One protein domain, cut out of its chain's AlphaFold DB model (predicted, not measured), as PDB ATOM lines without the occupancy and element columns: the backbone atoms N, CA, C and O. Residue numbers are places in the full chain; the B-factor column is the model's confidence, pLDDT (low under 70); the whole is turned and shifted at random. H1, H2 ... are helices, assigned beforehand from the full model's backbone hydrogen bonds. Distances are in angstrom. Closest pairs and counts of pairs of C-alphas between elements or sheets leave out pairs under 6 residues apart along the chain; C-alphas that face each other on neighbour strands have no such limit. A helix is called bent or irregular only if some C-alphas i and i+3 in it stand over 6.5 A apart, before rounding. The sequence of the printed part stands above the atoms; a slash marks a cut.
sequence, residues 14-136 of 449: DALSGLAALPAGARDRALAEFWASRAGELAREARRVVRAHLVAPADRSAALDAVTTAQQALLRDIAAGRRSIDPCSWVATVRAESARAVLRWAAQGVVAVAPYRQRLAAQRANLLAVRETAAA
ATOM      1  N   ASP A  14     199.000 171.615 187.101       65.50
ATOM      2  CA  ASP A  14     197.887 172.477 187.522       65.50
ATOM      3  C   ASP A  14     196.790 172.599 186.458       65.50
ATOM      4  O   ASP A  14     195.600 172.632 186.776       65.50
ATOM      5  N   ALA A  15     197.173 172.593 185.179       68.31
ATOM      6  CA  ALA A  15     196.228 172.666 184.077       68.31
ATOM      7  C   ALA A  15     195.414 171.371 183.929       68.31
ATOM      8  O   ALA A  15     194.249 171.447 183.549       68.31
ATOM      9  N   LEU A  16     195.974 170.204 184.296       74.38
ATOM     10  CA  LEU A  16     195.232 168.933 184.331       74.38
ATOM     11  C   LEU A  16     194.080 168.957 185.335       74.38
ATOM     12  O   LEU A  16     192.992 168.474 185.029       74.38
ATOM     13  N   SER A  17     194.314 169.519 186.521       73.94
ATOM     14  CA  SER A  17     193.286 169.641 187.561       73.94
ATOM     15  C   SER A  17     192.154 170.580 187.124       73.94
ATOM     16  O   SER A  17     190.993 170.359 187.464       73.94
ATOM     17  N   GLY A  18     192.470 171.589 186.304       76.75
ATOM     18  CA  GLY A  18     191.491 172.489 185.689       76.75
ATOM     19  C   GLY A  18     190.618 171.844 184.602       76.75
ATOM     20  O   GLY A  18     189.562 172.385 184.276       76.75
ATOM     21  N   LEU A  19     190.997 170.674 184.067       82.06
ATOM     22  CA  LEU A  19     190.241 170.006 182.996       82.06
ATOM     23  C   LEU A  19     188.875 169.477 183.452       82.06
ATOM     24  O   LEU A  19     188.000 169.264 182.614       82.06
ATOM     25  N   ALA A  20     188.667 169.294 184.757       82.06
ATOM     26  CA  ALA A  20     187.395 168.818 185.299       82.06
ATOM     27  C   ALA A  20     186.234 169.796 185.056       82.06
ATOM     28  O   ALA A  20     185.084 169.368 184.983       82.06
ATOM     29  N   ALA A  21     186.536 171.089 184.892       83.62
ATOM     30  CA  ALA A  21     185.551 172.124 184.589       83.62
ATOM     31  C   ALA A  21     185.147 172.171 183.101       83.62
ATOM     32  O   ALA A  21     184.210 172.883 182.744       83.62
ATOM     33  N   LEU A  22     185.845 171.439 182.223       84.62
ATOM     34  CA  LEU A  22     185.567 171.429 180.788       84.62
ATOM     35  C   LEU A  22     184.466 170.415 180.419       84.62
ATOM     36  O   LEU A  22     184.352 169.359 181.047       84.62
ATOM     37  N   PRO A  23     183.702 170.670 179.338       86.56
ATOM     38  CA  PRO A  23     182.824 169.668 178.739       86.56
ATOM     39  C   PRO A  23     183.601 168.409 178.331       86.56
ATOM     40  O   PRO A  23     184.749 168.504 177.894       86.56
ATOM     41  N   ALA A  24     182.966 167.234 178.395       81.56
ATOM     42  CA  ALA A  24     183.631 165.940 178.187       81.56
ATOM     43  C   ALA A  24     184.454 165.857 176.883       81.56
ATOM     44  O   ALA A  24     185.617 165.467 176.929       81.56
ATOM     45  N   GLY A  25     183.906 166.310 175.747       81.56
ATOM     46  CA  GLY A  25     184.622 166.287 174.463       81.56
ATOM     47  C   GLY A  25     185.840 167.223 174.399       81.56
ATOM     48  O   GLY A  25     186.843 166.891 173.773       81.56
ATOM     49  N   ALA A  26     185.793 168.371 175.086       85.12
ATOM     50  CA  ALA A  26     186.938 169.279 175.194       85.12
ATOM     51  C   ALA A  26     187.993 168.739 176.173       85.12
ATOM     52  O   ALA A  26     189.192 168.874 175.934       85.12
ATOM     53  N   ARG A  27     187.544 168.077 177.247       86.38
ATOM     54  CA  ARG A  27     188.409 167.418 178.227       86.38
ATOM     55  C   ARG A  27     189.225 166.290 177.604       86.38
ATOM     56  O   ARG A  27     190.425 166.236 177.841       86.38
ATOM     57  N   ASP A  28     188.609 165.420 176.806       87.38
ATOM     58  CA  ASP A  28     189.314 164.283 176.198       87.38
ATOM     59  C   ASP A  28     190.376 164.748 175.192       87.38
ATOM     60  O   ASP A  28     191.491 164.221 175.172       87.38
ATOM     61  N   ARG A  29     190.077 165.805 174.424       86.12
ATOM     62  CA  ARG A  29     191.046 166.442 173.523       86.12
ATOM     63  C   ARG A  29     192.213 167.072 174.285       86.12
ATOM     64  O   ARG A  29     193.365 166.802 173.962       86.12
ATOM     65  N   ALA A  30     191.925 167.849 175.329       86.69
ATOM     66  CA  ALA A  30     192.955 168.464 176.164       86.69
ATOM     67  C   ALA A  30     193.817 167.419 176.895       86.69
ATOM     68  O   ALA A  30     195.025 167.595 177.044       86.69
ATOM     69  N   LEU A  31     193.222 166.294 177.309       88.94
ATOM     70  CA  LEU A  31     193.942 165.172 177.906       88.94
ATOM     71  C   LEU A  31     194.885 164.495 176.901       88.94
ATOM     72  O   LEU A  31     196.009 164.146 177.261       88.94
ATOM     73  N   ALA A  32     194.448 164.324 175.650       88.44
ATOM     74  CA  ALA A  32     195.280 163.776 174.581       88.44
ATOM     75  C   ALA A  32     196.464 164.700 174.248       88.44
ATOM     76  O   ALA A  32     197.597 164.233 174.135       88.44
ATOM     77  N   GLU A  33     196.226 166.012 174.167       88.69
ATOM     78  CA  GLU A  33     197.274 167.023 173.967       88.69
ATOM     79  C   GLU A  33     198.268 167.043 175.140       88.69
ATOM     80  O   GLU A  33     199.486 167.042 174.931       88.69
ATOM     81  N   PHE A  34     197.773 166.956 176.379       88.31
ATOM     82  CA  PHE A  34     198.627 166.831 177.558       88.31
ATOM     83  C   PHE A  34     199.494 165.568 177.491       88.31
ATOM     84  O   PHE A  34     200.710 165.646 177.683       88.31
ATOM     85  N   TRP A  35     198.896 164.410 177.186       88.75
ATOM     86  CA  TRP A  35     199.630 163.151 177.051       88.75
ATOM     87  C   TRP A  35     200.735 163.263 176.003       88.75
ATOM     88  O   TRP A  35     201.880 162.917 176.289       88.75
ATOM     89  N   ALA A  36     200.420 163.802 174.822       88.44
ATOM     90  CA  ALA A  36     201.390 164.002 173.752       88.44
ATOM     91  C   ALA A  36     202.559 164.894 174.201       88.44
ATOM     92  O   ALA A  36     203.718 164.543 173.981       88.44
ATOM     93  N   SER A  37     202.275 165.987 174.920       87.44
ATOM     94  CA  SER A  37     203.310 166.903 175.427       87.44
ATOM     95  C   SER A  37     204.254 166.267 176.462       87.44
ATOM     96  O   SER A  37     205.406 166.681 176.592       87.44
ATOM     97  N   ARG A  38     203.792 165.238 177.189       87.00
ATOM     98  CA  ARG A  38     204.529 164.569 178.280       87.00
ATOM     99  C   ARG A  38     204.932 163.129 177.966       87.00
ATOM    100  O   ARG A  38     205.530 162.470 178.819       87.00
ATOM    101  N   ALA A  39     204.668 162.637 176.756       88.00
ATOM    102  CA  ALA A  39     204.883 161.241 176.381       88.00
ATOM    103  C   ALA A  39     206.329 160.784 176.636       88.00
ATOM    104  O   ALA A  39     206.562 159.698 177.167       88.00
ATOM    105  N   GLY A  40     207.311 161.641 176.336       90.00
ATOM    106  CA  GLY A  40     208.724 161.351 176.586       90.00
ATOM    107  C   GLY A  40     209.065 161.188 178.072       90.00
ATOM    108  O   GLY A  40     209.804 160.270 178.434       90.00
ATOM    109  N   GLU A  41     208.520 162.041 178.941       89.81
ATOM    110  CA  GLU A  41     208.727 161.973 180.395       89.81
ATOM    111  C   GLU A  41     208.061 160.727 180.990       89.81
ATOM    112  O   GLU A  41     208.708 159.959 181.704       89.81
ATOM    113  N   LEU A  42     206.804 160.476 180.616       90.69
ATOM    114  CA  LEU A  42     206.030 159.316 181.061       90.69
ATOM    115  C   LEU A  42     206.678 157.996 180.626       90.69
ATOM    116  O   LEU A  42     206.821 157.083 181.441       90.69
ATOM    117  N   ALA A  43     207.173 157.920 179.388       93.31
ATOM    118  CA  ALA A  43     207.891 156.753 178.881       93.31
ATOM    119  C   ALA A  43     209.246 156.543 179.581       93.31
ATOM    120  O   ALA A  43     209.647 155.405 179.851       93.31
ATOM    121  N   ARG A  44     209.981 157.621 179.895       93.38
ATOM    122  CA  ARG A  44     211.222 157.539 180.688       93.38
ATOM    123  C   ARG A  44     210.938 157.017 182.095       93.38
ATOM    124  O   ARG A  44     211.665 156.139 182.561       93.38
ATOM    125  N   GLU A  45     209.879 157.502 182.736       92.38
ATOM    126  CA  GLU A  45     209.478 157.049 184.068       92.38
ATOM    127  C   GLU A  45     208.978 155.597 184.044       92.38
ATOM    128  O   GLU A  45     209.381 154.801 184.889       92.38
ATOM    129  N   ALA A  46     208.224 155.193 183.018       94.06
ATOM    130  CA  ALA A  46     207.802 153.804 182.838       94.06
ATOM    131  C   ALA A  46     209.003 152.853 182.748       94.06
ATOM    132  O   ALA A  46     209.105 151.882 183.502       94.06
ATOM    133  N   ARG A  47     209.990 153.188 181.906       95.00
ATOM    134  CA  ARG A  47     211.251 152.436 181.809       95.00
ATOM    135  C   ARG A  47     212.042 152.445 183.115       95.00
ATOM    136  O   ARG A  47     212.722 151.468 183.426       95.00
ATOM    137  N   ARG A  48     212.005 153.537 183.885       93.50
ATOM    138  CA  ARG A  48     212.651 153.612 185.203       93.50
ATOM    139  C   ARG A  48     211.985 152.657 186.194       93.50
ATOM    140  O   ARG A  48     212.703 151.924 186.866       93.50
ATOM    141  N   VAL A  49     210.657 152.610 186.237       93.25
ATOM    142  CA  VAL A  49     209.888 151.716 187.118       93.25
ATOM    143  C   VAL A  49     210.119 150.249 186.758       93.25
ATOM    144  O   VAL A  49     210.501 149.468 187.627       93.25
ATOM    145  N   VAL A  50     209.977 149.875 185.484       94.56
ATOM    146  CA  VAL A  50     210.186 148.489 185.021       94.56
ATOM    147  C   VAL A  50     211.605 148.003 185.348       94.56
ATOM    148  O   VAL A  50     211.783 146.893 185.850       94.56
ATOM    149  N   ARG A  51     212.620 148.861 185.160       89.94
ATOM    150  CA  ARG A  51     214.005 148.552 185.556       89.94
ATOM    151  C   ARG A  51     214.174 148.449 187.070       89.94
ATOM    152  O   ARG A  51     214.795 147.502 187.537       89.94
ATOM    153  N   ALA A  52     213.607 149.377 187.841       89.06
ATOM    154  CA  ALA A  52     213.713 149.378 189.302       89.06
ATOM    155  C   ALA A  52     213.082 148.133 189.945       89.06
ATOM    156  O   ALA A  52     213.540 147.673 190.992       89.06
ATOM    157  N   HIS A  53     212.049 147.579 189.314       88.44
ATOM    158  CA  HIS A  53     211.408 146.349 189.761       88.44
ATOM    159  C   HIS A  53     212.109 145.074 189.276       88.44
ATOM    160  O   HIS A  53     211.730 143.999 189.725       88.44
ATOM    161  N   LEU A  54     213.164 145.173 188.457       90.94
ATOM    162  CA  LEU A  54     213.891 144.021 187.912       90.94
ATOM    163  C   LEU A  54     212.940 143.034 187.211       90.94
ATOM    164  O   LEU A  54     212.934 141.837 187.501       90.94
ATOM    165  N   VAL A  55     212.096 143.566 186.324       91.62
ATOM    166  CA  VAL A  55     211.208 142.761 185.474       91.62
ATOM    167  C   VAL A  55     212.040 141.896 184.522       91.62
ATOM    168  O   VAL A  55     213.015 142.381 183.928       91.62
ATOM    169  N   ALA A  56     211.650 140.628 184.372       88.31
ATOM    170  CA  ALA A  56     212.305 139.689 183.469       88.31
ATOM    171  C   ALA A  56     212.341 140.235 182.027       88.31
ATOM    172  O   ALA A  56     211.374 140.857 181.593       88.31
ATOM    173  N   PRO A  57     213.430 140.027 181.256       89.81
ATOM    174  CA  PRO A  57     213.562 140.591 179.911       89.81
ATOM    175  C   PRO A  57     212.405 140.267 178.961       89.81
ATOM    176  O   PRO A  57     212.003 141.151 178.208       89.81
ATOM    177  N   ALA A  58     211.869 139.046 179.041       91.12
ATOM    178  CA  ALA A  58     210.749 138.581 178.224       91.12
ATOM    179  C   ALA A  58     209.445 139.358 178.488       91.12
ATOM    180  O   ALA A  58     208.676 139.585 177.562       91.12
ATOM    181  N   ASP A  59     209.246 139.853 179.714       94.69
ATOM    182  CA  ASP A  59     207.980 140.459 180.148       94.69
ATOM    183  C   ASP A  59     208.025 141.995 180.145       94.69
ATOM    184  O   ASP A  59     207.112 142.670 180.628       94.69
ATOM    185  N   ARG A  60     209.113 142.590 179.638       94.06
ATOM    186  CA  ARG A  60     209.315 144.047 179.686       94.06
ATOM    187  C   ARG A  60     208.276 144.815 178.879       94.06
ATOM    188  O   ARG A  60     207.875 145.881 179.332       94.06
ATOM    189  N   SER A  61     207.862 144.310 177.718       95.56
ATOM    190  CA  SER A  61     206.812 144.937 176.900       95.56
ATOM    191  C   SER A  61     205.481 144.948 177.649       95.56
ATOM    192  O   SER A  61     204.944 146.021 177.901       95.56
ATOM    193  N   ALA A  62     205.042 143.786 178.141       94.38
ATOM    194  CA  ALA A  62     203.819 143.652 178.932       94.38
ATOM    195  C   ALA A  62     203.829 144.553 180.181       94.38
ATOM    196  O   ALA A  62     202.841 145.215 180.497       94.38
ATOM    197  N   ALA A  63     204.967 144.646 180.876       95.00
ATOM    198  CA  ALA A  63     205.111 145.537 182.021       95.00
ATOM    199  C   ALA A  63     205.056 147.027 181.639       95.00
ATOM    200  O   ALA A  63     204.513 147.828 182.400       95.00
ATOM    201  N   LEU A  64     205.608 147.418 180.486       97.25
ATOM    202  CA  LEU A  64     205.513 148.792 179.985       97.25
ATOM    203  C   LEU A  64     204.074 149.141 179.590       97.25
ATOM    204  O   LEU A  64     203.611 150.219 179.954       97.25
ATOM    205  N   ASP A  65     203.350 148.228 178.947       96.88
ATOM    206  CA  ASP A  65     201.941 148.417 178.586       96.88
ATOM    207  C   ASP A  65     201.056 148.556 179.831       96.88
ATOM    208  O   ASP A  65     200.206 149.451 179.912       96.88
ATOM    209  N   ALA A  66     201.312 147.739 180.857       96.25
ATOM    210  CA  ALA A  66     200.651 147.833 182.155       96.25
ATOM    211  C   ALA A  66     200.874 149.198 182.819       96.25
ATOM    212  O   ALA A  66     199.940 149.811 183.349       96.25
ATOM    213  N   VAL A  67     202.115 149.693 182.783       97.50
ATOM    214  CA  VAL A  67     202.464 151.010 183.321       97.50
ATOM    215  C   VAL A  67     201.790 152.120 182.522       97.50
ATOM    216  O   VAL A  67     201.152 152.978 183.128       97.50
ATOM    217  N   THR A  68     201.866 152.094 181.192       95.50
ATOM    218  CA  THR A  68     201.222 153.094 180.328       95.50
ATOM    219  C   THR A  68     199.712 153.130 180.568       95.50
ATOM    220  O   THR A  68     199.142 154.208 180.736       95.50
ATOM    221  N   THR A  69     199.065 151.969 180.701       96.06
ATOM    222  CA  THR A  69     197.632 151.868 181.023       96.06
ATOM    223  C   THR A  69     197.310 152.509 182.374       96.06
ATOM    224  O   THR A  69     196.346 153.268 182.500       96.06
ATOM    225  N   ALA A  70     198.130 152.259 183.396       96.12
ATOM    226  CA  ALA A  70     197.946 152.855 184.717       96.12
ATOM    227  C   ALA A  70     198.184 154.373 184.724       96.12
ATOM    228  O   ALA A  70     197.442 155.103 185.379       96.12
ATOM    229  N   GLN A  71     199.175 154.857 183.973       95.00
ATOM    230  CA  GLN A  71     199.443 156.287 183.803       95.00
ATOM    231  C   GLN A  71     198.273 156.996 183.111       95.00
ATOM    232  O   GLN A  71     197.837 158.052 183.568       95.00
ATOM    233  N   GLN A  72     197.711 156.397 182.055       93.94
ATOM    234  CA  GLN A  72     196.518 156.919 181.385       93.94
ATOM    235  C   GLN A  72     195.298 156.933 182.312       93.94
ATOM    236  O   GLN A  72     194.559 157.915 182.340       93.94
ATOM    237  N   ALA A  73     195.087 155.870 183.093       94.44
ATOM    238  CA  ALA A  73     193.987 155.806 184.054       94.44
ATOM    239  C   ALA A  73     194.112 156.888 185.140       94.44
ATOM    240  O   ALA A  73     193.138 157.583 185.424       94.44
ATOM    241  N   LEU A  74     195.318 157.089 185.685       93.31
ATOM    242  CA  LEU A  74     195.603 158.148 186.653       93.31
ATOM    243  C   LEU A  74     195.277 159.534 186.080       93.31
ATOM    244  O   LEU A  74     194.611 160.335 186.728       93.31
ATOM    245  N   LEU A  75     195.715 159.802 184.851       91.12
ATOM    246  CA  LEU A  75     195.455 161.066 184.166       91.12
ATOM    247  C   LEU A  75     193.967 161.304 183.905       91.12
ATOM    248  O   LEU A  75     193.476 162.407 184.135       91.12
ATOM    249  N   ARG A  76     193.230 160.266 183.493       91.94
ATOM    250  CA  ARG A  76     191.769 160.329 183.341       91.94
ATOM    251  C   ARG A  76     191.064 160.604 184.668       91.94
ATOM    252  O   ARG A  76     190.093 161.353 184.685       91.94
ATOM    253  N   ASP A  77     191.534 160.025 185.772       92.50
ATOM    254  CA  ASP A  77     190.983 160.282 187.108       92.50
ATOM    255  C   ASP A  77     191.187 161.735 187.549       92.50
ATOM    256  O   ASP A  77     190.262 162.339 188.095       92.50
ATOM    257  N   ILE A  78     192.366 162.301 187.284       89.38
ATOM    258  CA  ILE A  78     192.673 163.704 187.599       89.38
ATOM    259  C   ILE A  78     191.833 164.638 186.735       89.38
ATOM    260  O   ILE A  78     191.162 165.523 187.259       89.38
ATOM    261  N   ALA A  79     191.796 164.399 185.421       88.06
ATOM    262  CA  ALA A  79     191.010 165.208 184.494       88.06
ATOM    263  C   ALA A  79     189.504 165.133 184.789       88.06
ATOM    264  O   ALA A  79     188.772 166.087 184.548       88.06
ATOM    265  N   ALA A  80     189.020 164.012 185.328       88.31
ATOM    266  CA  ALA A  80     187.640 163.870 185.778       88.31
ATOM    267  C   ALA A  80     187.369 164.478 187.168       88.31
ATOM    268  O   ALA A  80     186.242 164.385 187.645       88.31
ATOM    269  N   GLY A  81     188.376 165.046 187.838       86.50
ATOM    270  CA  GLY A  81     188.254 165.604 189.186       86.50
ATOM    271  C   GLY A  81     188.075 164.553 190.288       86.50
ATOM    272  O   GLY A  81     187.773 164.906 191.424       86.50
ATOM    273  N   ARG A  82     188.267 163.260 189.988       89.19
ATOM    274  CA  ARG A  82     188.179 162.169 190.981       89.19
ATOM    275  C   ARG A  82     189.404 162.103 191.889       89.19
ATOM    276  O   ARG A  82     189.353 161.481 192.947       89.19
ATOM    277  N   ARG A  83     190.516 162.704 191.460       86.50
ATOM    278  CA  ARG A  83     191.768 162.802 192.213       86.50
ATOM    279  C   ARG A  83     192.376 164.185 192.008       86.50
ATOM    280  O   ARG A  83     192.463 164.652 190.881       86.50
ATOM    281  N   SER A  84     192.853 164.801 193.080       82.94
ATOM    282  CA  SER A  84     193.704 165.992 193.013       82.94
ATOM    283  C   SER A  84     195.170 165.582 193.129       82.94
ATOM    284  O   SER A  84     195.499 164.740 193.970       82.94
ATOM    285  N   ILE A  85     196.054 166.192 192.341       81.06
ATOM    286  CA  ILE A  85     197.504 166.018 192.478       81.06
ATOM    287  C   ILE A  85     198.168 167.380 192.610       81.06
ATOM    288  O   ILE A  85     197.960 168.264 191.786       81.06
ATOM    289  N   ASP A  86     199.005 167.502 193.634       81.31
ATOM    290  CA  ASP A  86     199.925 168.620 193.797       81.31
ATOM    291  C   ASP A  86     201.068 168.511 192.763       81.31
ATOM    292  O   ASP A  86     201.687 167.439 192.681       81.31
ATOM    293  N   PRO A  87     201.389 169.569 191.993       78.44
ATOM    294  CA  PRO A  87     202.473 169.559 191.010       78.44
ATOM    295  C   PRO A  87     203.808 169.057 191.555       78.44
ATOM    296  O   PRO A  87     204.510 168.317 190.862       78.44
ATOM    297  N   CYS A  88     204.151 169.390 192.805       78.19
ATOM    298  CA  CYS A  88     205.397 168.935 193.424       78.19
ATOM    299  C   CYS A  88     205.417 167.414 193.663       78.19
ATOM    300  O   CYS A  88     206.484 166.800 193.709       78.19
ATOM    301  N   SER A  89     204.245 166.786 193.765       84.31
ATOM    302  CA  SER A  89     204.072 165.349 194.002       84.31
ATOM    303  C   SER A  89     203.805 164.527 192.732       84.31
ATOM    304  O   SER A  89     203.733 163.295 192.806       84.31
ATOM    305  N   TRP A  90     203.680 165.169 191.564       84.44
ATOM    306  CA  TRP A  90     203.295 164.537 190.295       84.44
ATOM    307  C   TRP A  90     204.141 163.308 189.953       84.44
ATOM    308  O   TRP A  90     203.621 162.196 189.844       84.44
ATOM    309  N   VAL A  91     205.462 163.486 189.856       87.38
ATOM    310  CA  VAL A  91     206.390 162.416 189.460       87.38
ATOM    311  C   VAL A  91     206.365 161.264 190.465       87.38
ATOM    312  O   VAL A  91     206.373 160.095 190.078       87.38
ATOM    313  N   ALA A  92     206.303 161.577 191.762       86.62
ATOM    314  CA  ALA A  92     206.231 160.568 192.815       86.62
ATOM    315  C   ALA A  92     204.933 159.751 192.723       86.62
ATOM    316  O   ALA A  92     204.963 158.527 192.866       86.62
ATOM    317  N   THR A  93     203.813 160.410 192.423       90.06
ATOM    318  CA  THR A  93     202.500 159.769 192.285       90.06
ATOM    319  C   THR A  93     202.435 158.888 191.042       90.06
ATOM    320  O   THR A  93     202.040 157.725 191.136       90.06
ATOM    321  N   VAL A  94     202.905 159.390 189.895       91.56
ATOM    322  CA  VAL A  94     203.026 158.608 188.655       91.56
ATOM    323  C   VAL A  94     203.882 157.368 188.888       91.56
ATOM    324  O   VAL A  94     203.474 156.262 188.530       91.56
ATOM    325  N   ARG A  95     205.042 157.520 189.540       93.00
ATOM    326  CA  ARG A  95     205.939 156.404 189.865       93.00
ATOM    327  C   ARG A  95     205.270 155.380 190.778       93.00
ATOM    328  O   ARG A  95     205.381 154.183 190.525       93.00
ATOM    329  N   ALA A  96     204.576 155.831 191.822       92.06
ATOM    330  CA  ALA A  96     203.893 154.950 192.765       92.06
ATOM    331  C   ALA A  96     202.766 154.149 192.095       92.06
ATOM    332  O   ALA A  96     202.678 152.937 192.292       92.06
ATOM    333  N   GLU A  97     201.939 154.790 191.267       95.25
ATOM    334  CA  GLU A  97     200.866 154.103 190.537       95.25
ATOM    335  C   GLU A  97     201.410 153.147 189.469       95.25
ATOM    336  O   GLU A  97     200.924 152.023 189.333       95.25
ATOM    337  N   SER A  98     202.488 153.535 188.785       95.25
ATOM    338  CA  SER A  98     203.206 152.666 187.846       95.25
ATOM    339  C   SER A  98     203.758 151.420 188.554       95.25
ATOM    340  O   SER A  98     203.571 150.297 188.089       95.25
ATOM    341  N   ALA A  99     204.382 151.587 189.723       93.50
ATOM    342  CA  ALA A  99     204.893 150.477 190.527       93.50
ATOM    343  C   ALA A  99     203.765 149.549 191.008       93.50
ATOM    344  O   ALA A  99     203.888 148.325 190.936       93.50
ATOM    345  N   ARG A 100     202.631 150.113 191.447       95.69
ATOM    346  CA  ARG A 100     201.431 149.336 191.795       95.69
ATOM    347  C   ARG A 100     200.890 148.561 190.599       95.69
ATOM    348  O   ARG A 100     200.383 147.462 190.789       95.69
ATOM    349  N   ALA A 101     200.952 149.107 189.387       96.69
ATOM    350  CA  ALA A 101     200.531 148.403 188.178       96.69
ATOM    351  C   ALA A 101     201.411 147.177 187.903       96.69
ATOM    352  O   ALA A 101     200.883 146.072 187.805       96.69
ATOM    353  N   VAL A 102     202.739 147.348 187.909       95.88
ATOM    354  CA  VAL A 102     203.694 146.240 187.726       95.88
ATOM    355  C   VAL A 102     203.491 145.155 188.784       95.88
ATOM    356  O   VAL A 102     203.433 143.975 188.457       95.88
ATOM    357  N   LEU A 103     203.334 145.535 190.055       92.31
ATOM    358  CA  LEU A 103     203.121 144.569 191.136       92.31
ATOM    359  C   LEU A 103     201.764 143.856 191.045       92.31
ATOM    360  O   LEU A 103     201.692 142.675 191.372       92.31
ATOM    361  N   ARG A 104     200.705 144.535 190.585       95.81
ATOM    362  CA  ARG A 104     199.400 143.902 190.330       95.81
ATOM    363  C   ARG A 104     199.494 142.861 189.218       95.81
ATOM    364  O   ARG A 104     198.996 141.757 189.393       95.81
ATOM    365  N   TRP A 105     200.177 143.183 188.123       95.25
ATOM    366  CA  TRP A 105     200.383 142.257 187.006       95.25
ATOM    367  C   TRP A 105     201.276 141.079 187.391       95.25
ATOM    368  O   TRP A 105     201.022 139.945 186.994       95.25
ATOM    369  N   ALA A 106     202.273 141.321 188.241       92.56
ATOM    370  CA  ALA A 106     203.079 140.256 188.820       92.56
ATOM    371  C   ALA A 106     202.257 139.326 189.720       92.56
ATOM    372  O   ALA A 106     202.407 138.111 189.650       92.56
ATOM    373  N   ALA A 107     201.349 139.879 190.529       91.94
ATOM    374  CA  ALA A 107     200.438 139.086 191.355       91.94
ATOM    375  C   ALA A 107     199.453 138.250 190.518       91.94
ATOM    376  O   ALA A 107     199.030 137.188 190.959       91.94
ATOM    377  N   GLN A 108     199.120 138.710 189.310       93.19
ATOM    378  CA  GLN A 108     198.311 137.975 188.332       93.19
ATOM    379  C   GLN A 108     199.122 136.946 187.525       93.19
ATOM    380  O   GLN A 108     198.545 136.223 186.721       93.19
ATOM    381  N   GLY A 109     200.445 136.876 187.713       89.88
ATOM    382  CA  GLY A 109     201.324 135.965 186.976       89.88
ATOM    383  C   GLY A 109     201.626 136.389 185.535       89.88
ATOM    384  O   GLY A 109     202.213 135.608 184.797       89.88
ATOM    385  N   VAL A 110     201.260 137.611 185.131       90.00
ATOM    386  CA  VAL A 110     201.477 138.121 183.762       90.00
ATOM    387  C   VAL A 110     202.914 138.613 183.560       90.00
ATOM    388  O   VAL A 110     203.426 138.602 182.448       90.00
ATOM    389  N   VAL A 111     203.570 139.065 184.634       93.38
ATOM    390  CA  VAL A 111     204.932 139.614 184.594       93.38
ATOM    391  C   VAL A 111     205.773 138.999 185.706       93.38
ATOM    392  O   VAL A 111     205.431 139.108 186.884       93.38
ATOM    393  N   ALA A 112     206.924 138.427 185.365       88.69
ATOM    394  CA  ALA A 112     207.889 137.954 186.345       88.69
ATOM    395  C   ALA A 112     208.740 139.115 186.886       88.69
ATOM    396  O   ALA A 112     209.396 139.860 186.153       88.69
ATOM    397  N   VAL A 113     208.752 139.255 188.212       90.06
ATOM    398  CA  VAL A 113     209.469 140.313 188.934       90.06
ATOM    399  C   VAL A 113     210.393 139.673 189.964       90.06
ATOM    400  O   VAL A 113     209.959 138.804 190.722       90.06
ATOM    401  N   ALA A 114     211.649 140.126 190.046       84.31
ATOM    402  CA  ALA A 114     212.603 139.581 191.014       84.31
ATOM    403  C   ALA A 114     212.071 139.674 192.463       84.31
ATOM    404  O   ALA A 114     211.456 140.687 192.812       84.31
ATOM    405  N   PRO A 115     212.326 138.684 193.340       83.75
ATOM    406  CA  PRO A 115     211.911 138.704 194.741       83.75
ATOM    407  C   PRO A 115     212.308 139.987 195.482       83.75
ATOM    408  O   PRO A 115     213.366 140.568 195.240       83.75
ATOM    409  N   TYR A 116     211.499 140.398 196.466       78.25
ATOM    410  CA  TYR A 116     211.717 141.648 197.210       78.25
ATOM    411  C   TYR A 116     213.128 141.776 197.804       78.25
ATOM    412  O   TYR A 116     213.730 142.842 197.716       78.25
ATOM    413  N   ARG A 117     213.689 140.685 198.344       78.81
ATOM    414  CA  ARG A 117     215.048 140.675 198.912       78.81
ATOM    415  C   ARG A 117     216.121 141.009 197.873       78.81
ATOM    416  O   ARG A 117     217.036 141.765 198.183       78.81
ATOM    417  N   GLN A 118     215.984 140.503 196.647       81.25
ATOM    418  CA  GLN A 118     216.912 140.799 195.551       81.25
ATOM    419  C   GLN A 118     216.766 142.249 195.080       81.25
ATOM    420  O   GLN A 118     217.767 142.936 194.901       81.25
ATOM    421  N   ARG A 119     215.528 142.755 194.978       83.56
ATOM    422  CA  ARG A 119     215.276 144.175 194.671       83.56
ATOM    423  C   ARG A 119     215.890 145.101 195.724       83.56
ATOM    424  O   ARG A 119     216.523 146.091 195.374       83.56
ATOM    425  N   LEU A 120     215.750 144.763 197.008       82.38
ATOM    426  CA  LEU A 120     216.325 145.537 198.109       82.38
ATOM    427  C   LEU A 120     217.861 145.501 198.099       82.38
ATOM    428  O   LEU A 120     218.495 146.531 198.315       82.38
ATOM    429  N   ALA A 121     218.462 144.339 197.828       80.31
ATOM    430  CA  ALA A 121     219.910 144.209 197.688       80.31
ATOM    431  C   ALA A 121     220.443 145.066 196.528       80.31
ATOM    432  O   ALA A 121     221.388 145.829 196.719       80.31
ATOM    433  N   ALA A 122     219.778 145.029 195.369       78.19
ATOM    434  CA  ALA A 122     220.127 145.858 194.217       78.19
ATOM    435  C   ALA A 122     219.993 147.364 194.516       78.19
ATOM    436  O   ALA A 122     220.868 148.148 194.166       78.19
ATOM    437  N   GLN A 123     218.940 147.784 195.225       82.69
ATOM    438  CA  GLN A 123     218.778 149.184 195.640       82.69
ATOM    439  C   GLN A 123     219.890 149.645 196.588       82.69
ATOM    440  O   GLN A 123     220.396 150.756 196.442       82.69
ATOM    441  N   ARG A 124     220.295 148.795 197.539       86.19
ATOM    442  CA  ARG A 124     221.417 149.084 198.443       86.19
ATOM    443  C   ARG A 124     222.735 149.198 197.679       86.19
ATOM    444  O   ARG A 124     223.460 150.157 197.911       86.19
ATOM    445  N   ALA A 125     223.002 148.284 196.746       80.19
ATOM    446  CA  ALA A 125     224.190 148.336 195.895       80.19
ATOM    447  C   ALA A 125     224.234 149.624 195.055       80.19
ATOM    448  O   ALA A 125     225.253 150.304 195.030       80.19
ATOM    449  N   ASN A 126     223.107 150.026 194.457       78.62
ATOM    450  CA  ASN A 126     223.022 151.269 193.688       78.62
ATOM    451  C   ASN A 126     223.273 152.508 194.559       78.62
ATOM    452  O   ASN A 126     223.958 153.432 194.134       78.62
ATOM    453  N   LEU A 127     222.741 152.537 195.786       81.69
ATOM    454  CA  LEU A 127     222.995 153.634 196.724       81.69
ATOM    455  C   LEU A 127     224.460 153.696 197.166       81.69
ATOM    456  O   LEU A 127     224.988 154.793 197.332       81.69
ATOM    457  N   LEU A 128     225.111 152.546 197.363       86.06
ATOM    458  CA  LEU A 128     226.540 152.485 197.671       86.06
ATOM    459  C   LEU A 128     227.374 152.998 196.498       86.06
ATOM    460  O   LEU A 128     228.174 153.905 196.698       86.06
ATOM    461  N   ALA A 129     227.090 152.542 195.277       78.00
ATOM    462  CA  ALA A 129     227.760 153.034 194.077       78.00
ATOM    463  C   ALA A 129     227.611 154.559 193.923       78.00
ATOM    464  O   ALA A 129     228.567 155.251 193.578       78.00
ATOM    465  N   VAL A 130     226.422 155.115 194.206       78.75
ATOM    466  CA  VAL A 130     226.192 156.571 194.159       78.75
ATOM    467  C   VAL A 130     226.998 157.320 195.219       78.75
ATOM    468  O   VAL A 130     227.458 158.430 194.973       78.75
ATOM    469  N   ARG A 131     227.200 156.727 196.398       82.00
ATOM    470  CA  ARG A 131     228.056 157.320 197.433       82.00
ATOM    471  C   ARG A 131     229.532 157.260 197.056       82.00
ATOM    472  O   ARG A 131     230.240 158.228 197.301       82.00
ATOM    473  N   GLU A 132     229.983 156.155 196.473       80.50
ATOM    474  CA  GLU A 132     231.379 155.955 196.066       80.50
ATOM    475  C   GLU A 132     231.788 156.907 194.941       80.50
ATOM    476  O   GLU A 132     232.841 157.530 195.007       80.50
ATOM    477  N   THR A 133     230.924 157.098 193.949       70.62
ATOM    478  CA  THR A 133     231.134 158.075 192.865       70.62
ATOM    479  C   THR A 133     231.049 159.518 193.342       70.62
ATOM    480  O   THR A 133     231.926 160.308 193.024       70.62
ATOM    481  N   ALA A 134     230.070 159.859 194.188       70.06
ATOM    482  CA  ALA A 134     230.009 161.188 194.791       70.06
ATOM    483  C   ALA A 134     231.246 161.492 195.656       70.06
ATOM    484  O   ALA A 134     231.623 162.651 195.789       70.06
ATOM    485  N   ALA A 135     231.874 160.465 196.239       68.25
ATOM    486  CA  ALA A 135     233.143 160.593 196.948       68.25
ATOM    487  C   ALA A 135     234.350 160.707 195.995       68.25
ATOM    488  O   ALA A 135     235.306 161.401 196.327       68.25
ATOM    489  N   ALA A 136     234.306 160.064 194.824       68.94
ATOM    490  CA  ALA A 136     235.342 160.153 193.793       68.94
ATOM    491  C   ALA A 136     235.350 161.508 193.060       68.94
ATOM    492  O   ALA A 136     236.413 161.981 192.667       68.94
TER     493      ALA A 136
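AT A GLANCE: This is residues 14 to 136 of the 449 residues of an uncharacterized protein of Oerskovia turbata (UniProt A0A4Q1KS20). Three crossing helical segments make the core: H3 and H4 cross as an X, and H2b, the second arm of the bent helix H2, packs across both, the three centres forming a triangle. The first arm, H2a, turns off from this core and makes a helical hairpin with short H1, packed on the last residues of H3, while at the other end of the body H5 sticks out with residues 124 to 136. The printed part has 123 residues with five named helices, H1 to H5 in chain order, and no named strand; the class is all helix, and the helices are mostly crossed. It is only just loose, close to compact, with a radius of gyration of the C-alphas of 16.8 A, and only just flat, spanning 51 by 39 by 21 A.

IN THESE COORDINATES: The longest helix by residues, H2, covers residues 24 to 52. By its hydrogen bonds it was assigned as one helix, but it is bent: C-alphas 37 and 40 are 7.8 A apart. Its arms are H2a, residues 24 to 37, and H2b, residues 40 to 52. H1 is residues 14 to 21, from C-alpha 14 at (197.887, 172.477, 187.522). H3, residues 57 to 79, is 33.7 A long, and H4, residues 87 to 107, is 30.5 A long; both are irregular, with C-alphas 58 and 61 7.6 A apart and C-alphas 88 and 91 7.7 A apart. H5, residues 116 to 136, is 30.2 A long and ends with C-alpha 136 at (235.342, 160.153, 193.793).

HOW THE PARTS SIT: H2a and H2b stand at a steep tilt of 69.7 degrees, only just short of about perpendicular. H2b touches H3, closest at the C-alphas of Ala 46 and Val 67, 6.0 A, at a steep tilt of 50 degrees, opposite ways. With residues 45 to 50 alone H2b touches H4, closest at the C-alphas of Val 49 and Ala 99, 6.2 A. H3 and H4 touch, closest at the C-alphas of Val 67 and Ser 98, 4.9 A, at a steep tilt of 47 degrees, opposite ways. H1 and H2a are a hairpin at a shallow tilt of 16 degrees. Residues 75 to 79 of H3 touch H1, closest at the C-alphas of Leu 19 and Ala 79, 5.1 A, and H2a, closest at those of Arg 27 and Ala 79, 7.1 A. H5 is apart from H4, and close but not clearly touching H2b: the closest C-alphas, of Ala 52 and Arg 119, are 7.6 A apart. Every O i to N i+4 pair is within hydrogen-bond range in H2a, H2b and H5; the counts are 2 of 4 in H1, 17 of 19 in H3 and 15 of 17 in H4.

THE WHOLE: The two C-alphas farthest apart, of Pro 23 and Ala 136, are 55.5 A apart. The printed part has no cut and no long link. Residues 14 to 15 and 135 to 136 have pLDDT under 70.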